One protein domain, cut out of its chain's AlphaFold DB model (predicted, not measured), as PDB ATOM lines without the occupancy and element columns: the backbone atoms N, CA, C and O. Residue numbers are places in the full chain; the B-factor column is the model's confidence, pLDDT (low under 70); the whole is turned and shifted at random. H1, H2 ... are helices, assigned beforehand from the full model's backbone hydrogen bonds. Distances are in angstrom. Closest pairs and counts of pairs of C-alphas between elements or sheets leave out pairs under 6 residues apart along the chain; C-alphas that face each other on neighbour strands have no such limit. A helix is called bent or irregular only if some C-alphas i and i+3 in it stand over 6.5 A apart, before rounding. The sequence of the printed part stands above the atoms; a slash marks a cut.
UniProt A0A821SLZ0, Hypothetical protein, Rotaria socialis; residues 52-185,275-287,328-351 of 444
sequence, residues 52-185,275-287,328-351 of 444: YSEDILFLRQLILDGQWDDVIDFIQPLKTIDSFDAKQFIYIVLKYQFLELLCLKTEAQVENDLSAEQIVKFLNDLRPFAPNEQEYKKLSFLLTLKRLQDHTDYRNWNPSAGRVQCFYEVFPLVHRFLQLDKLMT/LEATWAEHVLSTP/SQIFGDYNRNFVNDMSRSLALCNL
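What this domain is: This is residues 52 to 185, 275 to 287 and 328 to 351 of the 444 residues of the protein "Hypothetical protein" of Rotaria socialis (UniProt A0A821SLZ0). Four helices, H1, H2, H4 and H7, make a ring of roughly aligned neighbours that alternate in direction, and H5 packs on the outside of the long H4, with H6 nearby. Short H3 lies toward one end, and H8 lies detached from the other helices. The printed part has 171 residues with nine named helices, H1 to H9 along the chain, and no named strand: all helix. It is compact, with a radius of gyration of the C-alphas of 17.2 A and spans of 47 by 46 by 35 A.

How they stand to each other: The hub is H4, residues 86 to 107. H7, residues 159 to 178, touches it at a shallow tilt of 9 degrees, opposite ways, closest at the C-alphas of Glu 100 and Pro 159, 5.6 A. H5, residues 116 to 129, forms a hairpin with H4, closest at C-alphas 91 and 129, 5.1 A. H2, residues 68 to 74, touches residues 90 to 97 of H4 alone, closest at C-alphas 72 and 90, 6.8 A. H1, residues 54 to 65, touches H7, closest at C-alphas 64 and 163, 5.4 A, and its residues 59 to 63 alone touch H2 in a hairpin. H6, residues 133 to 142, only just touches H5 in a hairpin, with 3 pairs of C-alphas within 8 A. H3, residues 77 to 80, H8, residues 279 to 284, and H9, residues 339 to 342, touch no helix. Every O i to N i+4 pair is within hydrogen-bond range in H1, H2, H4, H6 and H8, against 8 of 10 in H5 and 12 of 16 in H7; H3 and H9 are too short.

Where its parts are: H4 runs 32.0 A from C-alpha 86 at (591.451, 569.237, 469.328) to C-alpha 107 at (575.608, 541.577, 466.800). H7 spans 25.7 A with a kink of 58 degrees near residue 172, and H5 spans 21.1 A; both are irregular, C-alphas 173 to 176 being 7.3 A apart and 125 to 128 7.0 A.

The domain as a whole: Cuts leave gaps of 23.9 A between C-alphas 185 and 275 and 37.6 A between 287 and 328. The link H6 to H7 is long. Confidence is under 70 in 51 residues: 107 to 115, 180 to 184, 275 to 287 and 328 to 351.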
ATOM      1  N   TYR A  52     598.844 561.396 450.751       86.31
ATOM      2  CA  TYR A  52     598.998 561.516 452.200       86.31
ATOM      3  C   TYR A  52     600.490 561.542 452.567       86.31
ATOM      4  O   TYR A  52     601.295 560.898 451.898       86.31
ATOM      5  N   SER A  53     600.855 562.287 453.612       87.50
ATOM      6  CA  SER A  53     602.169 562.193 454.263       87.50
ATOM      7  C   SER A  53     602.222 560.976 455.192       87.50
ATOM      8  O   SER A  53     601.180 560.427 455.557       87.50
ATOM      9  N   GLU A  54     603.424 560.566 455.597       85.81
ATOM     10  CA  GLU A  54     603.639 559.385 456.445       85.81
ATOM     11  C   GLU A  54     602.896 559.491 457.788       85.81
ATOM     12  O   GLU A  54     602.181 558.561 458.152       85.81
ATOM     13  N   ASP A  55     602.912 560.660 458.439       89.56
ATOM     14  CA  ASP A  55     602.121 560.945 459.651       89.56
ATOM     15  C   ASP A  55     600.609 560.721 459.458       89.56
ATOM     16  O   ASP A  55     599.911 560.227 460.345       89.56
ATOM     17  N   ILE A  56     600.081 561.085 458.283       91.00
ATOM     18  CA  ILE A  56     598.658 560.930 457.955       91.00
ATOM     19  C   ILE A  56     598.340 559.469 457.618       91.00
ATOM     20  O   ILE A  56     597.256 558.997 457.960       91.00
ATOM     21  N   LEU A  57     599.266 558.742 456.986       89.50
ATOM     22  CA  LEU A  57     599.144 557.300 456.754       89.50
ATOM     23  C   LEU A  57     599.205 556.509 458.067       89.50
ATOM     24  O   LEU A  57     598.413 555.586 458.248       89.50
ATOM     25  N   PHE A  58     600.068 556.903 459.002       91.06
ATOM     26  CA  PHE A  58     600.148 556.307 460.332       91.06
ATOM     27  C   PHE A  58     598.861 556.550 461.131       91.06
ATOM     28  O   PHE A  58     598.226 555.597 461.579       91.06
ATOM     29  N   LEU A  59     598.386 557.800 461.207       92.50
ATOM     30  CA  LEU A  59     597.092 558.128 461.820       92.50
ATOM     31  C   LEU A  59     595.924 557.366 461.168       92.50
ATOM     32  O   LEU A  59     595.027 556.887 461.865       92.50
ATOM     33  N   ARG A  60     595.932 557.226 459.836       93.44
ATOM     34  CA  ARG A  60     594.952 556.410 459.107       93.44
ATOM     35  C   ARG A  60     594.998 554.957 459.571       93.44
ATOM     36  O   ARG A  60     593.941 554.396 459.838       93.44
ATOM     37  N   GLN A  61     596.187 554.370 459.695       90.44
ATOM     38  CA  GLN A  61     596.361 552.989 460.137       90.44
ATOM     39  C   GLN A  61     595.813 552.776 461.556       90.44
ATOM     40  O   GLN A  61     594.982 551.892 461.745       90.44
ATOM     41  N   LEU A  62     596.158 553.647 462.515       91.06
ATOM     42  CA  LEU A  62     595.633 553.582 463.890       91.06
ATOM     43  C   LEU A  62     594.089 553.603 463.930       91.06
ATOM     44  O   LEU A  62     593.469 552.823 464.656       91.06
ATOM     45  N   ILE A  63     593.452 554.465 463.125       94.25
ATOM     46  CA  ILE A  63     591.983 554.548 463.017       94.25
ATOM     47  C   ILE A  63     591.397 553.281 462.375       94.25
ATOM     48  O   ILE A  63     590.372 552.778 462.836       94.25
ATOM     49  N   LEU A  64     592.027 552.748 461.324       90.94
ATOM     50  CA  LEU A  64     591.558 551.556 460.607       90.94
ATOM     51  C   LEU A  64     591.707 550.265 461.416       90.94
ATOM     52  O   LEU A  64     590.823 549.406 461.348       90.94
ATOM     53  N   ASP A  65     592.752 550.155 462.231       87.38
ATOM     54  CA  ASP A  65     592.953 549.035 463.153       87.38
ATOM     55  C   ASP A  65     592.108 549.173 464.433       87.38
ATOM     56  O   ASP A  65     591.861 548.181 465.120       87.38
ATOM     57  N   GLY A  66     591.545 550.359 464.702       89.19
ATOM     58  CA  GLY A  66     590.695 550.620 465.869       89.19
ATOM     59  C   GLY A  66     591.496 550.837 467.154       89.19
ATOM     60  O   GLY A  66     591.011 550.560 468.251       89.19
ATOM     61  N   GLN A  67     592.731 551.324 467.029       90.12
ATOM     62  CA  GLN A  67     593.623 551.671 468.137       90.12
ATOM     63  C   GLN A  67     593.245 553.049 468.705       90.12
ATOM     64  O   GLN A  67     593.992 554.021 468.646       90.12
ATOM     65  N   TRP A  68     592.012 553.147 469.209       91.62
ATOM     66  CA  TRP A  68     591.355 554.413 469.545       91.62
ATOM     67  C   TRP A  68     592.079 555.232 470.627       91.62
ATOM     68  O   TRP A  68     592.088 556.457 470.536       91.62
ATOM     69  N   ASP A  69     592.698 554.588 471.625       89.06
ATOM     70  CA  ASP A  69     593.526 555.289 472.621       89.06
ATOM     71  C   ASP A  69     594.787 555.887 471.950       89.06
ATOM     72  O   ASP A  69     595.079 557.070 472.129       89.06
ATOM     73  N   ASP A  70     595.478 555.121 471.095       92.50
ATOM     74  CA  ASP A  70     596.695 555.556 470.392       92.50
ATOM     75  C   ASP A  70     596.424 556.689 469.381       92.50
ATOM     76  O   ASP A  70     597.246 557.590 469.229       92.50
ATOM     77  N   VAL A  71     595.241 556.727 468.752       93.69
ATOM     78  CA  VAL A  71     594.776 557.867 467.928       93.69
ATOM     79  C   VAL A  71     594.687 559.163 468.748       93.69
ATOM     80  O   VAL A  71     595.032 560.245 468.262       93.69
ATOM     81  N   ILE A  72     594.207 559.076 469.993       91.88
ATOM     82  CA  ILE A  72     594.047 560.228 470.893       91.88
ATOM     83  C   ILE A  72     595.395 560.676 471.470       91.88
ATOM     84  O   ILE A  72     595.572 561.878 471.709       91.88
ATOM     85  N   ASP A  73     596.340 559.748 471.652       91.88
ATOM     86  CA  ASP A  73     597.692 560.047 472.126       91.88
ATOM     87  C   ASP A  73     598.635 560.545 471.010       91.88
ATOM     88  O   ASP A  73     599.383 561.500 471.232       91.88
ATOM     89  N   PHE A  74     598.505 560.048 469.774       91.88
ATOM     90  CA  PHE A  74     599.210 560.581 468.599       91.88
ATOM     91  C   PHE A  74     598.907 562.068 468.354       91.88
ATOM     92  O   PHE A  74     599.789 562.833 467.967       91.88
ATOM     93  N   ILE A  75     597.673 562.516 468.623       90.62
ATOM     94  CA  ILE A  75     597.264 563.907 468.384       90.62
ATOM     95  C   ILE A  75     597.668 564.887 469.504       90.62
ATOM     96  O   ILE A  75     597.492 566.096 469.345       90.62
ATOM     97  N   GLN A  76     598.205 564.410 470.637       88.25
ATOM     98  CA  GLN A  76     598.552 565.252 471.799       88.25
ATOM     99  C   GLN A  76     599.506 566.415 471.460       88.25
ATOM    100  O   GLN A  76     599.229 567.523 471.925       88.25
ATOM    101  N   PRO A  77     600.565 566.252 470.634       88.94
ATOM    102  CA  PRO A  77     601.465 567.355 470.292       88.94
ATOM    103  C   PRO A  77     600.745 568.516 469.594       88.94
ATOM    104  O   PRO A  77     601.008 569.679 469.903       88.94
ATOM    105  N   LEU A  78     599.774 568.220 468.719       87.25
ATOM    106  CA  LEU A  78     599.018 569.244 467.988       87.25
ATOM    107  C   LEU A  78     598.091 570.068 468.893       87.25
ATOM    108  O   LEU A  78     597.738 571.188 468.539       87.25
ATOM    109  N   LYS A  79     597.737 569.571 470.089       86.56
ATOM    110  CA  LYS A  79     596.922 570.313 471.075       86.56
ATOM    111  C   LYS A  79     597.637 571.546 471.642       86.56
ATOM    112  O   LYS A  79     596.998 572.365 472.290       86.56
ATOM    113  N   THR A  80     598.945 571.678 471.406       85.38
ATOM    114  CA  THR A  80     599.729 572.876 471.752       85.38
ATOM    115  C   THR A  80     599.585 574.017 470.736       85.38
ATOM    116  O   THR A  80     600.111 575.103 470.962       85.38
ATOM    117  N   ILE A  81     598.881 573.787 469.621       88.19
ATOM    118  CA  ILE A  81     598.703 574.745 468.529       88.19
ATOM    119  C   ILE A  81     597.307 575.375 468.640       88.19
ATOM    120  O   ILE A  81     596.309 574.716 468.359       88.19
ATOM    121  N   ASP A  82     597.229 576.667 468.981       79.31
ATOM    122  CA  ASP A  82     595.966 577.395 469.236       79.31
ATOM    123  C   ASP A  82     594.945 577.374 468.074       79.31
ATOM    124  O   ASP A  82     593.772 577.694 468.261       79.31
ATOM    125  N   SER A  83     595.377 577.030 466.857       88.50
ATOM    126  CA  SER A  83     594.535 576.947 465.655       88.50
ATOM    127  C   SER A  83     594.008 575.541 465.333       88.50
ATOM    128  O   SER A  83     593.285 575.384 464.346       88.50
ATOM    129  N   PHE A  84     594.342 574.522 466.133       91.06
ATOM    130  CA  PHE A  84     593.865 573.149 465.960       91.06
ATOM    131  C   PHE A  84     592.659 572.854 466.867       91.06
ATOM    132  O   PHE A  84     592.773 572.882 468.093       91.06
ATOM    133  N   ASP A  85     591.502 572.507 466.285       90.50
ATOM    134  CA  ASP A  85     590.329 572.085 467.067       90.50
ATOM    135  C   ASP A  85     590.468 570.631 467.556       90.50
ATOM    136  O   ASP A  85     589.857 569.679 467.057       90.50
ATOM    137  N   ALA A  86     591.284 570.481 468.598       91.19
ATOM    138  CA  ALA A  86     591.451 569.237 469.328       91.19
ATOM    139  C   ALA A  86     590.131 568.716 469.924       91.19
ATOM    140  O   ALA A  86     589.975 567.504 470.077       91.19
ATOM    141  N   LYS A  87     589.168 569.593 470.254       91.69
ATOM    142  CA  LYS A  87     587.879 569.180 470.824       91.69
ATOM    143  C   LYS A  87     587.038 568.467 469.765       91.69
ATOM    144  O   LYS A  87     586.526 567.380 470.037       91.69
ATOM    145  N   GLN A  88     586.930 569.041 468.567       93.25
ATOM    146  CA  GLN A  88     586.223 568.441 467.438       93.25
ATOM    147  C   GLN A  88     586.884 567.127 467.000       93.25
ATOM    148  O   GLN A  88     586.175 566.145 466.783       93.25
ATOM    149  N   PHE A  89     588.221 567.075 466.935       94.62
ATOM    150  CA  PHE A  89     588.948 565.842 466.620       94.62
ATOM    151  C   PHE A  89     588.620 564.719 467.619       94.62
ATOM    152  O   PHE A  89     588.162 563.651 467.215       94.62
ATOM    153  N   ILE A  90     588.780 564.973 468.926       93.62
ATOM    154  CA  ILE A  90     588.488 563.989 469.983       93.62
ATOM    155  C   ILE A  90     587.018 563.544 469.921       93.62
ATOM    156  O   ILE A  90     586.734 562.353 470.034       93.62
ATOM    157  N   TYR A  91     586.082 564.470 469.691       94.62
ATOM    158  CA  TYR A  91     584.663 564.142 469.550       94.62
ATOM    159  C   TYR A  91     584.385 563.158 468.407       94.62
ATOM    160  O   TYR A  91     583.646 562.199 468.615       94.62
ATOM    161  N   ILE A  92     584.966 563.373 467.221       95.25
ATOM    162  CA  ILE A  92     584.759 562.496 466.058       95.25
ATOM    163  C   ILE A  92     585.281 561.085 466.355       95.25
ATOM    164  O   ILE A  92     584.565 560.107 466.144       95.25
ATOM    165  N   VAL A  93     586.488 560.976 466.916       95.06
ATOM    166  CA  VAL A  93     587.105 559.688 467.267       95.06
ATOM    167  C   VAL A  93     586.246 558.931 468.294       95.06
ATOM    168  O   VAL A  93     585.866 557.782 468.057       95.06
ATOM    169  N   LEU A  94     585.830 559.590 469.385       93.75
ATOM    170  CA  LEU A  94     584.963 558.980 470.404       93.75
ATOM    171  C   LEU A  94     583.558 558.636 469.867       93.75
ATOM    172  O   LEU A  94     582.985 557.621 470.267       93.75
ATOM    173  N   LYS A  95     583.001 559.431 468.941       93.81
ATOM    174  CA  LYS A  95     581.731 559.152 468.239       93.81
ATOM    175  C   LYS A  95     581.801 557.821 467.487       93.81
ATOM    176  O   LYS A  95     580.880 557.015 467.611       93.81
ATOM    177  N   TYR A  96     582.863 557.573 466.720       94.25
ATOM    178  CA  TYR A  96     582.985 556.325 465.959       94.25
ATOM    179  C   TYR A  96     583.320 555.122 466.851       94.25
ATOM    180  O   TYR A  96     582.706 554.069 466.673       94.25
ATOM    181  N   GLN A  97     584.153 555.294 467.884       92.56
ATOM    182  CA  GLN A  97     584.374 554.268 468.914       92.56
ATOM    183  C   GLN A  97     583.062 553.864 469.623       92.56
ATOM    184  O   GLN A  97     582.805 552.680 469.838       92.56
ATOM    185  N   PHE A  98     582.186 554.827 469.936       91.75
ATOM    186  CA  PHE A  98     580.856 554.567 470.503       91.75
ATOM    187  C   PHE A  98     579.943 553.772 469.553       91.75
ATOM    188  O   PHE A  98     579.261 552.844 469.991       91.75
ATOM    189  N   LEU A  99     579.929 554.113 468.258       90.94
ATOM    190  CA  LEU A  99     579.135 553.396 467.251       90.94
ATOM    191  C   LEU A  99     579.619 551.949 467.069       90.94
ATOM    192  O   LEU A  99     578.793 551.041 466.968       90.94
ATOM    193  N   GLU A 100     580.934 551.717 467.101       89.50
ATOM    194  CA  GLU A 100     581.520 550.373 467.062       89.50
ATOM    195  C   GLU A 100     581.128 549.545 468.295       89.50
ATOM    196  O   GLU A 100     580.592 548.447 468.143       89.50
ATOM    197  N   LEU A 101     581.264 550.097 469.508       86.69
ATOM    198  CA  LEU A 101     580.819 549.449 470.752       86.69
ATOM    199  C   LEU A 101     579.323 549.085 470.734       86.69
ATOM    200  O   LEU A 101     578.930 548.012 471.202       86.69
ATOM    201  N   LEU A 102     578.475 549.957 470.182       85.12
ATOM    202  CA  LEU A 102     577.033 549.726 470.069       85.12
ATOM    203  C   LEU A 102     576.682 548.648 469.024       85.12
ATOM    204  O   LEU A 102     575.777 547.838 469.247       85.12
ATOM    205  N   CYS A 103     577.404 548.616 467.902       84.56
ATOM    206  CA  CYS A 103     577.269 547.587 466.873       84.56
ATOM    207  C   CYS A 103     577.712 546.211 467.391       84.56
ATOM    208  O   CYS A 103     576.933 545.261 467.317       84.56
ATOM    209  N   LEU A 104     578.885 546.120 468.029       81.06
ATOM    210  CA  LEU A 104     579.386 544.880 468.634       81.06
ATOM    211  C   LEU A 104     578.400 544.305 469.663       81.06
ATOM    212  O   LEU A 104     578.123 543.108 469.646       81.06
ATOM    213  N   LYS A 105     577.793 545.155 470.505       77.75
ATOM    214  CA  LYS A 105     576.733 544.745 471.446       77.75
ATOM    215  C   LYS A 105     575.442 544.271 470.753       77.75
ATOM    216  O   LYS A 105     574.737 543.436 471.305       77.75
ATOM    217  N   THR A 106     575.105 544.813 469.582       73.62
ATOM    218  CA  THR A 106     573.928 544.389 468.799       73.62
ATOM    219  C   THR A 106     574.139 543.011 468.170       73.62
ATOM    220  O   THR A 106     573.237 542.175 468.184       73.62
ATOM    221  N   GLU A 107     575.315 542.786 467.580       68.50
ATOM    222  CA  GLU A 107     575.608 541.577 466.800       68.50
ATOM    223  C   GLU A 107     576.052 540.400 467.678       68.50
ATOM    224  O   GLU A 107     575.811 539.239 467.331       68.50
ATOM    225  N   ALA A 108     576.598 540.678 468.866       61.03
ATOM    226  CA  ALA A 108     576.800 539.690 469.916       61.03
ATOM    227  C   ALA A 108     575.456 539.209 470.506       61.03
ATOM    228  O   ALA A 108     575.018 539.626 471.572       61.03
ATOM    229  N   GLN A 109     574.836 538.237 469.831       50.59
ATOM    230  CA  GLN A 109     573.798 537.354 470.399       50.59
ATOM    231  C   GLN A 109     574.354 536.396 471.480       50.59
ATOM    232  O   GLN A 109     573.610 535.588 472.033       50.59
ATOM    233  N   VAL A 110     575.659 536.456 471.755       46.59
ATOM    234  CA  VAL A 110     576.344 535.789 472.870       46.59
ATOM    235  C   VAL A 110     576.396 536.761 474.051       46.59
ATOM    236  O   VAL A 110     576.522 537.967 473.851       46.59
ATOM    237  N   GLU A 111     576.308 536.245 475.276       44.78
ATOM    238  CA  GLU A 111     576.377 537.020 476.522       44.78
ATOM    239  C   GLU A 111     577.779 537.640 476.726       44.78
ATOM    240  O   GLU A 111     578.609 537.108 477.455       44.78
ATOM    241  N   ASN A 112     578.059 538.758 476.051       49.28
ATOM    242  CA  ASN A 112     579.306 539.512 476.204       49.28
ATOM    243  C   ASN A 112     579.264 540.417 477.450       49.28
ATOM    244  O   ASN A 112     578.308 541.169 477.641       49.28
ATOM    245  N   ASP A 113     580.361 540.458 478.215       51.75
ATOM    246  CA  ASP A 113     580.529 541.234 479.464       51.75
ATOM    247  C   ASP A 113     580.481 542.778 479.317       51.75
ATOM    248  O   ASP A 113     580.671 543.519 480.290       51.75
ATOM    249  N   LEU A 114     580.199 543.295 478.114       59.94
ATOM    250  CA  LEU A 114     579.944 544.715 477.848       59.94
ATOM    251  C   LEU A 114     578.582 545.135 478.424       59.94
ATOM    252  O   LEU A 114     577.584 545.269 477.707       59.94
ATOM    253  N   SER A 115     578.539 545.359 479.741       66.69
ATOM    254  CA  SER A 115     577.316 545.795 480.416       66.69
ATOM    255  C   SER A 115     576.792 547.100 479.801       66.69
ATOM    256  O   SER A 115     577.549 547.996 479.415       66.69
ATOM    257  N   ALA A 116     575.467 547.238 479.708       75.56
ATOM    258  CA  ALA A 116     574.855 548.440 479.136       75.56
ATOM    259  C   ALA A 116     575.271 549.724 479.883       75.56
ATOM    260  O   ALA A 116     575.332 550.796 479.283       75.56
ATOM    261  N   GLU A 117     575.609 549.595 481.166       78.38
ATOM    262  CA  GLU A 117     576.095 550.657 482.044       78.38
ATOM    263  C   GLU A 117     577.467 551.190 481.605       78.38
ATOM    264  O   GLU A 117     577.681 552.399 481.650       78.38
ATOM    265  N   GLN A 118     578.374 550.333 481.116       80.06
ATOM    266  CA  GLN A 118     579.685 550.755 480.602       80.06
ATOM    267  C   GLN A 118     579.540 551.651 479.364       80.06
ATOM    268  O   GLN A 118     580.208 552.678 479.260       80.06
ATOM    269  N   ILE A 119     578.624 551.308 478.451       83.81
ATOM    270  CA  ILE A 119     578.364 552.100 477.236       83.81
ATOM    271  C   ILE A 119     577.638 553.410 477.586       83.81
ATOM    272  O   ILE A 119     577.959 554.462 477.034       83.81
ATOM    273  N   VAL A 120     576.710 553.390 478.553       86.50
ATOM    274  CA  VAL A 120     576.094 554.616 479.097       86.50
ATOM    275  C   VAL A 120     577.140 555.503 479.781       86.50
ATOM    276  O   VAL A 120     577.095 556.723 479.617       86.50
ATOM    277  N   LYS A 121     578.108 554.930 480.506       85.94
ATOM    278  CA  LYS A 121     579.231 555.683 481.078       85.94
ATOM    279  C   LYS A 121     580.079 556.316 479.971       85.94
ATOM    280  O   LYS A 121     580.243 557.529 479.991       85.94
ATOM    281  N   PHE A 122     580.510 555.541 478.973       88.00
ATOM    282  CA  PHE A 122     581.284 556.045 477.830       88.00
ATOM    283  C   PHE A 122     580.566 557.193 477.099       88.00
ATOM    284  O   PHE A 122     581.190 558.181 476.722       88.00
ATOM    285  N   LEU A 123     579.240 557.114 476.945       88.25
ATOM    286  CA  LEU A 123     578.460 558.211 476.369       88.25
ATOM    287  C   LEU A 123     578.509 559.477 477.244       88.25
ATOM    288  O   LEU A 123     578.735 560.566 476.721       88.25
ATOM    289  N   ASN A 124     578.345 559.358 478.566       88.19
ATOM    290  CA  ASN A 124     578.491 560.504 479.473       88.19
ATOM    291  C   ASN A 124     579.921 561.080 479.453       88.19
ATOM    292  O   ASN A 124     580.072 562.300 479.470       88.19
ATOM    293  N   ASP A 125     580.937 560.223 479.348       87.19
ATOM    294  CA  ASP A 125     582.358 560.579 479.223       87.19
ATOM    295  C   ASP A 125     582.660 561.317 477.891       87.19
ATOM    296  O   ASP A 125     583.496 562.219 477.849       87.19
ATOM    297  N   LEU A 126     581.919 561.012 476.815       89.12
ATOM    298  CA  LEU A 126     581.960 561.693 475.508       89.12
ATOM    299  C   LEU A 126     581.269 563.073 475.533       89.12
ATOM    300  O   LEU A 126     581.665 563.984 474.796       89.12
ATOM    301  N   ARG A 127     580.263 563.271 476.397       88.88
ATOM    302  CA  ARG A 127     579.422 564.485 476.469       88.88
ATOM    303  C   ARG A 127     580.179 565.827 476.475       88.88
ATOM    304  O   ARG A 127     579.698 566.733 475.791       88.88
ATOM    305  N   PRO A 128     581.311 566.019 477.187       89.19
ATOM    306  CA  PRO A 128     582.029 567.299 477.203       89.19
ATOM    307  C   PRO A 128     582.580 567.701 475.829       89.19
ATOM    308  O   PRO A 128     582.681 568.892 475.528       89.19
ATOM    309  N   PHE A 129     582.908 566.715 474.989       89.00
ATOM    310  CA  PHE A 129     583.500 566.903 473.664       89.00
ATOM    311  C   PHE A 129     582.453 567.186 472.582       89.00
ATOM    312  O   PHE A 129     582.792 567.770 471.557       89.00
ATOM    313  N   ALA A 130     581.176 566.871 472.822       87.12
ATOM    314  CA  ALA A 130     580.108 567.152 471.869       87.12
ATOM    315  C   ALA A 130     580.073 568.648 471.465       87.12
ATOM    316  O   ALA A 130     580.199 569.526 472.333       87.12
ATOM    317  N   PRO A 131     579.891 568.964 470.165       87.25
ATOM    318  CA  PRO A 131     579.731 570.343 469.711       87.25
ATOM    319  C   PRO A 131     578.350 570.887 470.099       87.25
ATOM    320  O   PRO A 131     578.244 571.985 470.635       87.25
ATOM    321  N   ASN A 132     577.304 570.075 469.900       89.44
ATOM    322  CA  ASN A 132     575.903 570.437 470.097       89.44
ATOM    323  C   ASN A 132     575.200 569.433 471.022       89.44
ATOM    324  O   ASN A 132     575.386 568.221 470.905       89.44
ATOM    325  N   GLU A 133     574.283 569.914 471.865       88.75
ATOM    326  CA  GLU A 133     573.444 569.046 472.710       88.75
ATOM    327  C   GLU A 133     572.509 568.133 471.881       88.75
ATOM    328  O   GLU A 133     572.113 567.060 472.332       88.75
ATOM    329  N   GLN A 134     572.174 568.540 470.650       89.62
ATOM    330  CA  GLN A 134     571.373 567.746 469.710       89.62
ATOM    331  C   GLN A 134     572.109 566.484 469.241       89.62
ATOM    332  O   GLN A 134     571.511 565.411 469.226       89.62
ATOM    333  N   GLU A 135     573.408 566.579 468.946       87.88
ATOM    334  CA  GLU A 135     574.236 565.419 468.582       87.88
ATOM    335  C   GLU A 135     574.352 564.434 469.750       87.88
ATOM    336  O   GLU A 135     574.153 563.232 469.586       87.88
ATOM    337  N   TYR A 136     574.549 564.950 470.969       90.81
ATOM    338  CA  TYR A 136     574.531 564.122 472.174       90.81
ATOM    339  C   TYR A 136     573.192 563.385 472.358       90.81
ATOM    340  O   TYR A 136     573.166 562.197 472.682       90.81
ATOM    341  N   LYS A 137     572.063 564.064 472.106       90.88
ATOM    342  CA  LYS A 137     570.719 563.459 472.130       90.88
ATOM    343  C   LYS A 137     570.529 562.420 471.016       90.88
ATOM    344  O   LYS A 137     569.916 561.388 471.278       90.88
ATOM    345  N   LYS A 138     571.100 562.635 469.824       90.81
ATOM    346  CA  LYS A 138     571.115 561.655 468.724       90.81
ATOM    347  C   LYS A 138     571.860 560.382 469.132       90.81
ATOM    348  O   LYS A 138     571.279 559.306 469.059       90.81
ATOM    349  N   LEU A 139     573.084 560.495 469.656       89.62
ATOM    350  CA  LEU A 139     573.855 559.349 470.168       89.62
ATOM    351  C   LEU A 139     573.141 558.642 471.338       89.62
ATOM    352  O   LEU A 139     573.084 557.415 471.375       89.62
ATOM    353  N   SER A 140     572.513 559.405 472.241       90.50
ATOM    354  CA  SER A 140     571.693 558.864 473.337       90.50
ATOM    355  C   SER A 140     570.500 558.039 472.839       90.50
ATOM    356  O   SER A 140     570.175 557.013 473.431       90.50
ATOM    357  N   PHE A 141     569.853 558.456 471.745       90.62
ATOM    358  CA  PHE A 141     568.735 557.723 471.149       90.62
ATOM    359  C   PHE A 141     569.165 556.368 470.567       90.62
ATOM    360  O   PHE A 141     568.428 555.391 470.708       90.62
ATOM    361  N   LEU A 142     570.369 556.263 469.993       88.69
ATOM    362  CA  LEU A 142     570.862 555.003 469.419       88.69
ATOM    363  C   LEU A 142     570.959 553.871 470.459       88.69
ATOM    364  O   LEU A 142     570.719 552.718 470.112       88.69
ATOM    365  N   LEU A 143     571.198 554.186 471.740       86.62
ATOM    366  CA  LEU A 143     571.179 553.200 472.836       86.62
ATOM    367  C   LEU A 143     569.814 552.527 473.060       86.62
ATOM    368  O   LEU A 143     569.751 551.499 473.732       86.62
ATOM    369  N   THR A 144     568.729 553.113 472.545       86.00
ATOM    370  CA  THR A 144     567.363 552.578 472.677       86.00
ATOM    371  C   THR A 144     566.974 551.629 471.541       86.00
ATOM    372  O   THR A 144     565.956 550.938 471.636       86.00
ATOM    373  N   LEU A 145     567.769 551.582 470.467       84.44
ATOM    374  CA  LEU A 145     567.515 550.735 469.306       84.44
ATOM    375  C   LEU A 145     567.894 549.280 469.596       84.44
ATOM    376  O   LEU A 145     568.839 548.998 470.331       84.44
ATOM    377  N   LYS A 146     567.167 548.342 468.980       80.44
ATOM    378  CA  LYS A 146     567.506 546.912 469.045       80.44
ATOM    379  C   LYS A 146     568.646 546.564 468.097       80.44
ATOM    380  O   LYS A 146     569.438 545.683 468.413       80.44
ATOM    381  N   ARG A 147     568.717 547.240 466.948       79.25
ATOM    382  CA  ARG A 147     569.836 547.174 466.010       79.25
ATOM    383  C   ARG A 147     570.173 548.571 465.517       79.25
ATOM    384  O   ARG A 147     569.278 549.354 465.213       79.25
ATOM    385  N   LEU A 148     571.459 548.855 465.335       83.50
ATOM    386  CA  LEU A 148     571.916 550.128 464.767       83.50
ATOM    387  C   LEU A 148     571.316 550.393 463.364       83.50
ATOM    388  O   LEU A 148     570.920 551.515 463.060       83.50
ATOM    389  N   GLN A 149     571.134 549.332 462.566       84.31
ATOM    390  CA  GLN A 149     570.502 549.358 461.236       84.31
ATOM    391  C   GLN A 149     569.010 549.755 461.236       84.31
ATOM    392  O   GLN A 149     568.456 550.015 460.168       84.31
ATOM    393  N   ASP A 150     568.343 549.798 462.399       85.62
ATOM    394  CA  ASP A 150     566.955 550.275 462.508       85.62
ATOM    395  C   ASP A 150     566.862 551.812 462.313       85.62
ATOM    396  O   ASP A 150     565.774 552.346 462.095       85.62
ATOM    397  N   HIS A 151     567.995 552.529 462.365       87.50
ATOM    398  CA  HIS A 151     568.104 553.967 462.100       87.50
ATOM    399  C   HIS A 151     568.402 554.252 460.618       87.50
ATOM    400  O   HIS A 151     569.264 553.608 460.020       87.50
ATOM    401  N   THR A 152     567.771 555.281 460.040       86.62
ATOM    402  CA  THR A 152     567.948 555.691 458.629       86.62
ATOM    403  C   THR A 152     569.415 555.852 458.240       86.62
ATOM    404  O   THR A 152     569.889 555.210 457.308       86.62
ATOM    405  N   ASP A 153     570.134 556.670 459.006       85.19
ATOM    406  CA  ASP A 153     571.511 557.096 458.734       85.19
ATOM    407  C   ASP A 153     572.541 555.960 458.883       85.19
ATOM    408  O   ASP A 153     573.668 556.093 458.418       85.19
ATOM    409  N   TYR A 154     572.166 554.849 459.531       86.19
ATOM    410  CA  TYR A 154     573.072 553.742 459.855       86.19
ATOM    411  C   TYR A 154     572.641 552.403 459.235       86.19
ATOM    412  O   TYR A 154     573.185 551.353 459.572       86.19
ATOM    413  N   ARG A 155     571.688 552.419 458.292       85.50
ATOM    414  CA  ARG A 155     571.119 551.215 457.660       85.50
ATOM    415  C   ARG A 155     572.160 550.287 457.017       85.50
ATOM    416  O   ARG A 155     572.011 549.072 457.099       85.50
ATOM    417  N   ASN A 156     573.193 550.860 456.396       83.44
ATOM    418  CA  ASN A 156     574.288 550.132 455.739       83.44
ATOM    419  C   ASN A 156     575.585 550.133 456.580       83.44
ATOM    420  O   ASN A 156     576.633 549.686 456.113       83.44
ATOM    421  N   TRP A 157     575.543 550.683 457.799       88.12
ATOM    422  CA  TRP A 157     576.732 550.918 458.611       88.12
ATOM    423  C   TRP A 157     577.324 549.608 459.139       88.12
ATOM    424  O   TRP A 157     576.605 548.699 459.550       88.12
ATOM    425  N   ASN A 158     578.652 549.543 459.153       87.06
ATOM    426  CA  ASN A 158     579.453 548.467 459.726       87.06
ATOM    427  C   ASN A 158     580.774 549.061 460.266       87.06
ATOM    428  O   ASN A 158     581.157 550.145 459.813       87.06
ATOM    429  N   PRO A 159     581.495 548.383 461.182       89.56
ATOM    430  CA  PRO A 159     582.714 548.927 461.786       89.56
ATOM    431  C   PRO A 159     583.780 549.366 460.773       89.56
ATOM    432  O   PRO A 159     584.321 550.460 460.901       89.56
ATOM    433  N   SER A 160     584.032 548.584 459.717       88.31
ATOM    434  CA  SER A 160     585.026 548.924 458.686       88.31
ATOM    435  C   SER A 160     584.669 550.214 457.936       88.31
ATOM    436  O   SER A 160     585.518 551.089 457.777       88.31
ATOM    437  N   ALA A 161     583.403 550.372 457.536       90.50
ATOM    438  CA  ALA A 161     582.898 551.613 456.950       90.50
ATOM    439  C   ALA A 161     582.966 552.784 457.945       90.50
ATOM    440  O   ALA A 161     583.363 553.887 457.576       90.50
ATOM    441  N   GLY A 162     582.636 552.541 459.217       92.44
ATOM    442  CA  GLY A 162     582.722 553.528 460.290       92.44
ATOM    443  C   GLY A 162     584.141 554.056 460.505       92.44
ATOM    444  O   GLY A 162     584.334 555.267 460.547       92.44
ATOM    445  N   ARG A 163     585.145 553.176 460.568       94.69
ATOM    446  CA  ARG A 163     586.562 553.557 460.703       94.69
ATOM    447  C   ARG A 163     587.057 554.359 459.490       94.69
ATOM    448  O   ARG A 163     587.706 555.388 459.665       94.69
ATOM    449  N   VAL A 164     586.683 553.969 458.266       93.69
ATOM    450  CA  VAL A 164     587.011 554.742 457.050       93.69
ATOM    451  C   VAL A 164     586.337 556.124 457.051       93.69
ATOM    452  O   VAL A 164     586.998 557.128 456.782       93.69
ATOM    453  N   GLN A 165     585.054 556.216 457.414       93.69
ATOM    454  CA  GLN A 165     584.359 557.503 457.551       93.69
ATOM    455  C   GLN A 165     584.963 558.375 458.664       93.69
ATOM    456  O   GLN A 165     585.104 559.581 458.470       93.69
ATOM    457  N   CYS A 166     585.391 557.783 459.785       96.44
ATOM    458  CA  CYS A 166     586.102 558.488 460.853       96.44
ATOM    459  C   CYS A 166     587.373 559.162 460.323       96.44
ATOM    460  O   CYS A 166     587.590 560.343 460.592       96.44
ATOM    461  N   PHE A 167     588.182 558.448 459.530       95.69
ATOM    462  CA  PHE A 167     589.362 559.029 458.886       95.69
ATOM    463  C   PHE A 167     588.994 560.211 457.973       95.69
ATOM    464  O   PHE A 167     589.631 561.260 458.060       95.69
ATOM    465  N   TYR A 168     587.948 560.092 457.148       94.19
ATOM    466  CA  TYR A 168     587.514 561.194 456.280       94.19
ATOM    467  C   TYR A 168     586.918 562.394 457.039       94.19
ATOM    468  O   TYR A 168     587.089 563.523 456.580       94.19
ATOM    469  N   GLU A 169     586.274 562.199 458.195       95.19
ATOM    470  CA  GLU A 169     585.819 563.310 459.046       95.19
ATOM    471  C   GLU A 169     586.983 564.026 459.760       95.19
ATOM    472  O   GLU A 169     586.957 565.253 459.863       95.19
ATOM    473  N   VAL A 170     588.024 563.311 460.220       95.00
ATOM    474  CA  VAL A 170     589.171 563.952 460.902       95.00
ATOM    475  C   VAL A 170     590.243 564.496 459.956       95.00
ATOM    476  O   VAL A 170     590.912 565.471 460.304       95.00
ATOM    477  N   PHE A 171     590.420 563.916 458.762       93.69
ATOM    478  CA  PHE A 171     591.478 564.301 457.818       93.69
ATOM    479  C   PHE A 171     591.520 565.820 457.524       93.69
ATOM    480  O   PHE A 171     592.604 566.403 457.635       93.69
ATOM    481  N   PRO A 172     590.396 566.519 457.248       93.12
ATOM    482  CA  PRO A 172     590.395 567.967 457.023       93.12
ATOM    483  C   PRO A 172     590.889 568.804 458.213       93.12
ATOM    484  O   PRO A 172     591.383 569.912 457.999       93.12
ATOM    485  N   LEU A 173     590.769 568.290 459.445       91.62
ATOM    486  CA  LEU A 173     591.227 568.960 460.667       91.62
ATOM    487  C   LEU A 173     592.747 568.848 460.839       91.62
ATOM    488  O   LEU A 173     593.377 569.786 461.317       91.62
ATOM    489  N   VAL A 174     593.342 567.719 460.436       91.31
ATOM    490  CA  VAL A 174     594.767 567.416 460.673       91.31
ATOM    491  C   VAL A 174     595.678 567.707 459.480       91.31
ATOM    492  O   VAL A 174     596.863 567.972 459.680       91.31
ATOM    493  N   HIS A 175     595.165 567.704 458.238       88.06
ATOM    494  CA  HIS A 175     596.025 567.733 457.043       88.06
ATOM    495  C   HIS A 175     596.957 568.954 456.981       88.06
ATOM    496  O   HIS A 175     598.039 568.866 456.412       88.06
ATOM    497  N   ARG A 176     596.546 570.092 457.555       86.50
ATOM    498  CA  ARG A 176     597.317 571.350 457.537       86.50
ATOM    499  C   ARG A 176     598.509 571.348 458.489       86.50
ATOM    500  O   ARG A 176     599.388 572.186 458.338       86.50
ATOM    501  N   PHE A 177     598.510 570.441 459.462       87.19
ATOM    502  CA  PHE A 177     599.513 570.350 460.520       87.19
ATOM    503  C   PHE A 177     600.484 569.179 460.301       87.19
ATOM    504  O   PHE A 177     601.604 569.228 460.792       87.19
ATOM    505  N   LEU A 178     600.066 568.158 459.538       84.19
ATOM    506  CA  LEU A 178     600.833 566.931 459.269       84.19
ATOM    507  C   LEU A 178     601.381 566.826 457.828       84.19
ATOM    508  O   LEU A 178     601.943 565.801 457.451       84.19
ATOM    509  N   GLN A 179     601.204 567.843 456.976       74.56
ATOM    510  CA  GLN A 179     601.760 567.867 455.612       74.56
ATOM    511  C   GLN A 179     603.105 568.601 455.578       74.56
ATOM    512  O   GLN A 179     603.145 569.797 455.299       74.56
ATOM    513  N   LEU A 180     604.199 567.873 455.835       60.72
ATOM    514  CA  LEU A 180     605.561 568.392 455.660       60.72
ATOM    515  C   LEU A 180     606.037 568.312 454.199       60.72
ATOM    516  O   LEU A 180     606.390 569.341 453.627       60.72
ATOM    517  N   ASP A 181     605.956 567.138 453.566       56.16
ATOM    518  CA  ASP A 181     606.387 566.929 452.176       56.16
ATOM    519  C   ASP A 181     605.261 566.403 451.278       56.16
ATOM    520  O   ASP A 181     604.489 565.516 451.649       56.16
ATOM    521  N   LYS A 182     605.151 566.965 450.065       58.47
ATOM    522  CA  LYS A 182     604.016 566.730 449.158       58.47
ATOM    523  C   LYS A 182     604.439 566.119 447.820       58.47
ATOM    524  O   LYS A 182     604.418 566.782 446.782       58.47
ATOM    525  N   LEU A 183     604.742 564.821 447.825       57.50
ATOM    526  CA  LEU A 183     604.900 564.044 446.592       57.50
ATOM    527  C   LEU A 183     603.557 563.948 445.848       57.50
ATOM    528  O   LEU A 183     602.632 563.242 446.256       57.50
ATOM    529  N   MET A 184     603.435 564.683 444.741       62.28
ATOM    530  CA  MET A 184     602.204 564.755 443.949       62.28
ATOM    531  C   MET A 184     602.071 563.553 443.008       62.28
ATOM    532  O   MET A 184     602.304 563.656 441.806       62.28
ATOM    533  N   THR A 185     601.688 562.400 443.562       71.62
ATOM    534  CA  THR A 185     601.301 561.226 442.759       71.62
ATOM    535  C   THR A 185     599.881 561.399 442.189       71.62
ATOM    536  O   THR A 185     599.062 562.074 442.822       71.62
ATOM    537  N   LEU A 275     605.317 539.572 451.003       51.81
ATOM    538  CA  LEU A 275     604.320 539.396 452.053       51.81
ATOM    539  C   LEU A 275     605.003 538.942 453.359       51.81
ATOM    540  O   LEU A 275     605.232 537.751 453.555       51.81
ATOM    541  N   GLU A 276     605.321 539.880 454.252       51.53
ATOM    542  CA  GLU A 276     605.924 539.591 455.571       51.53
ATOM    543  C   GLU A 276     604.910 539.071 456.616       51.53
ATOM    544  O   GLU A 276     605.236 538.905 457.790       51.53
ATOM    545  N   ALA A 277     603.676 538.771 456.199       51.72
ATOM    546  CA  ALA A 277     602.664 538.156 457.049       51.72
ATOM    547  C   ALA A 277     602.944 536.659 457.265       51.72
ATOM    548  O   ALA A 277     603.074 535.886 456.310       51.72
ATOM    549  N   THR A 278     602.948 536.213 458.522       52.09
ATOM    550  CA  THR A 278     602.999 534.776 458.821       52.09
ATOM    551  C   THR A 278     601.640 534.162 458.488       52.09
ATOM    552  O   THR A 278     600.647 534.466 459.141       52.09
ATOM    553  N   TRP A 279     601.588 533.260 457.498       48.06
ATOM    554  CA  TRP A 279     600.347 532.655 456.972       48.06
ATOM    555  C   TRP A 279     599.368 532.124 458.036       48.06
ATOM    556  O   TRP A 279     598.163 532.107 457.800       48.06
ATOM    557  N   ALA A 280     599.863 531.713 459.208       55.16
ATOM    558  CA  ALA A 280     599.031 531.303 460.336       55.16
ATOM    559  C   ALA A 280     598.059 532.405 460.803       55.16
ATOM    560  O   ALA A 280     596.898 532.109 461.068       55.16
ATOM    561  N   GLU A 281     598.492 533.666 460.867       56.12
ATOM    562  CA  GLU A 281     597.675 534.779 461.371       56.12
ATOM    563  C   GLU A 281     596.508 535.080 460.417       56.12
ATOM    564  O   GLU A 281     595.355 535.120 460.841       56.12
ATOM    565  N   HIS A 282     596.788 535.152 459.111       56.22
ATOM    566  CA  HIS A 282     595.787 535.385 458.062       56.22
ATOM    567  C   HIS A 282     594.787 534.218 457.901       56.22
ATOM    568  O   HIS A 282     593.659 534.408 457.444       56.22
ATOM    569  N   VAL A 283     595.169 532.986 458.254       57.62
ATOM    570  CA  VAL A 283     594.246 531.831 458.246       57.62
ATOM    571  C   VAL A 283     593.381 531.788 459.514       57.62
ATOM    572  O   VAL A 283     592.262 531.276 459.476       57.62
ATOM    573  N   LEU A 284     593.863 532.342 460.630       56.44
ATOM    574  CA  LEU A 284     593.148 532.368 461.910       56.44
ATOM    575  C   LEU A 284     592.248 533.603 462.089       56.44
ATOM    576  O   LEU A 284     591.298 533.536 462.868       56.44
ATOM    577  N   SER A 285     592.495 534.700 461.365       53.56
ATOM    578  CA  SER A 285     591.725 535.950 461.477       53.56
ATOM    579  C   SER A 285     590.284 535.855 460.964       53.56
ATOM    580  O   SER A 285     589.404 536.537 461.490       53.56
ATOM    581  N   THR A 286     590.012 535.031 459.943       53.91
ATOM    582  CA  THR A 286     588.720 535.056 459.231       53.91
ATOM    583  C   THR A 286     588.266 533.673 458.739       53.91
ATOM    584  O   THR A 286     588.641 533.237 457.650       53.91
ATOM    585  N   PRO A 287     587.355 532.986 459.461       44.09
ATOM    586  CA  PRO A 287     586.597 531.876 458.893       44.09
ATOM    587  C   PRO A 287     585.538 532.427 457.922       44.09
ATOM    588  O   PRO A 287     584.401 532.705 458.312       44.09
ATOM    589  N   SER A 328     594.495 557.941 483.114       42.19
ATOM    590  CA  SER A 328     594.250 558.248 484.538       42.19
ATOM    591  C   SER A 328     593.889 559.725 484.807       42.19
ATOM    592  O   SER A 328     593.084 560.018 485.688       42.19
ATOM    593  N   GLN A 329     594.417 560.663 484.007       41.81
ATOM    594  CA  GLN A 329     594.215 562.111 484.174       41.81
ATOM    595  C   GLN A 329     592.908 562.640 483.553       41.81
ATOM    596  O   GLN A 329     592.519 563.771 483.838       41.81
ATOM    597  N   ILE A 330     592.237 561.852 482.703       44.59
ATOM    598  CA  ILE A 330     591.015 562.260 481.979       44.59
ATOM    599  C   ILE A 330     589.841 561.321 482.308       44.59
ATOM    600  O   ILE A 330     588.732 561.779 482.571       44.59
ATOM    601  N   PHE A 331     590.094 560.011 482.350       45.09
ATOM    602  CA  PHE A 331     589.125 558.948 482.613       45.09
ATOM    603  C   PHE A 331     589.759 557.867 483.511       45.09
ATOM    604  O   PHE A 331     590.379 556.924 483.016       45.09
ATOM    605  N   GLY A 332     589.602 558.009 484.833       35.78
ATOM    606  CA  GLY A 332     590.249 557.157 485.847       35.78
ATOM    607  C   GLY A 332     590.084 555.639 485.644       35.78
ATOM    608  O   GLY A 332     589.098 555.175 485.064       35.78
ATOM    609  N   ASP A 333     591.042 554.879 486.184       35.94
ATOM    610  CA  ASP A 333     591.689 553.666 485.620       35.94
ATOM    611  C   ASP A 333     590.835 552.410 485.297       35.94
ATOM    612  O   ASP A 333     591.364 551.356 484.947       35.94
ATOM    613  N   TYR A 334     589.509 552.491 485.363       40.59
ATOM    614  CA  TYR A 334     588.576 551.355 485.333       40.59
ATOM    615  C   TYR A 334     588.227 550.769 483.949       40.59
ATOM    616  O   TYR A 334     587.353 549.908 483.874       40.59
ATOM    617  N   ASN A 335     588.839 551.221 482.848       41.97
ATOM    618  CA  ASN A 335     588.381 550.889 481.481       41.97
ATOM    619  C   ASN A 335     589.510 550.445 480.519       41.97
ATOM    620  O   ASN A 335     589.432 550.646 479.309       41.97
ATOM    621  N   ARG A 336     590.602 549.902 481.071       42.22
ATOM    622  CA  ARG A 336     591.895 549.744 480.376       42.22
ATOM    623  C   ARG A 336     592.081 548.428 479.593       42.22
ATOM    624  O   ARG A 336     592.940 548.381 478.723       42.22
ATOM    625  N   ASN A 337     591.295 547.379 479.872       42.53
ATOM    626  CA  ASN A 337     591.661 545.988 479.531       42.53
ATOM    627  C   ASN A 337     590.601 545.182 478.724       42.53
ATOM    628  O   ASN A 337     590.564 543.965 478.860       42.53
ATOM    629  N   PHE A 338     589.697 545.801 477.947       37.91
ATOM    630  CA  PHE A 338     588.698 545.038 477.152       37.91
ATOM    631  C   PHE A 338     588.490 545.564 475.720       37.91
ATOM    632  O   PHE A 338     588.562 544.797 474.761       37.91
ATOM    633  N   VAL A 339     588.248 546.869 475.539       42.47
ATOM    634  CA  VAL A 339     587.884 547.438 474.220       42.47
ATOM    635  C   VAL A 339     588.994 547.246 473.171       42.47
ATOM    636  O   VAL A 339     588.710 546.866 472.032       42.47
ATOM    637  N   ASN A 340     590.257 547.419 473.572       43.00
ATOM    638  CA  ASN A 340     591.416 547.320 472.675       43.00
ATOM    639  C   ASN A 340     591.861 545.873 472.393       43.00
ATOM    640  O   ASN A 340     592.787 545.689 471.608       43.00
ATOM    641  N   ASP A 341     591.230 544.860 473.002       39.94
ATOM    642  CA  ASP A 341     591.421 543.448 472.634       39.94
ATOM    643  C   ASP A 341     590.318 542.959 471.684       39.94
ATOM    644  O   ASP A 341     590.601 542.231 470.737       39.94
ATOM    645  N   MET A 342     589.074 543.425 471.856       38.34
ATOM    646  CA  MET A 342     587.962 543.078 470.953       38.34
ATOM    647  C   MET A 342     588.071 543.722 469.561       38.34
ATOM    648  O   MET A 342     587.503 543.203 468.605       38.34
ATOM    649  N   SER A 343     588.819 544.822 469.433       37.97
ATOM    650  CA  SER A 343     589.009 545.541 468.161       37.97
ATOM    651  C   SER A 343     590.122 544.953 467.269       37.97
ATOM    652  O   SER A 343     590.303 545.421 466.143       37.97
ATOM    653  N   ARG A 344     590.867 543.941 467.754       40.25
ATOM    654  CA  ARG A 344     592.101 543.397 467.149       40.25
ATOM    655  C   ARG A 344     591.871 542.464 465.953       40.25
ATOM    656  O   ARG A 344     592.179 541.274 466.004       40.25
ATOM    657  N   SER A 345     591.474 543.038 464.824       35.28
ATOM    658  CA  SER A 345     591.861 542.489 463.517       35.28
ATOM    659  C   SER A 345     593.327 542.851 463.256       35.28
ATOM    660  O   SER A 345     593.609 543.896 462.681       35.28
ATOM    661  N   LEU A 346     594.261 542.038 463.762       36.41
ATOM    662  CA  LEU A 346     595.693 542.365 463.788       36.41
ATOM    663  C   LEU A 346     596.303 542.499 462.383       36.41
ATOM    664  O   LEU A 346     596.436 541.516 461.660       36.41
ATOM    665  N   ALA A 347     596.764 543.707 462.055       30.03
ATOM    666  CA  ALA A 347     597.641 544.004 460.924       30.03
ATOM    667  C   ALA A 347     598.944 544.645 461.442       30.03
ATOM    668  O   ALA A 347     599.186 545.836 461.268       30.03
ATOM    669  N   LEU A 348     599.777 543.862 462.145       28.02
ATOM    670  CA  LEU A 348     600.997 544.356 462.800       28.02
ATOM    671  C   LEU A 348     602.143 544.597 461.794       28.02
ATOM    672  O   LEU A 348     603.143 543.877 461.762       28.02
ATOM    673  N   CYS A 349     601.998 545.633 460.969       32.19
ATOM    674  CA  CYS A 349     603.015 546.078 460.023       32.19
ATOM    675  C   CYS A 349     604.225 546.674 460.763       32.19
ATOM    676  O   CYS A 349     604.229 547.844 461.147       32.19
ATOM    677  N   ASN A 350     605.272 545.868 460.949       27.75
ATOM    678  CA  ASN A 350     606.544 546.306 461.523       27.75
ATOM    679  C   ASN A 350     607.314 547.185 460.524       27.75
ATOM    680  O   ASN A 350     608.184 546.701 459.802       27.75
ATOM    681  N   LEU A 351     607.031 548.490 460.493       26.42
ATOM    682  CA  LEU A 351     607.843 549.431 459.724       26.42
ATOM    683  C   LEU A 351     609.230 549.552 460.375       26.42
ATOM    684  O   LEU A 351     609.371 550.150 461.442       26.42
TER     685      LEU A 351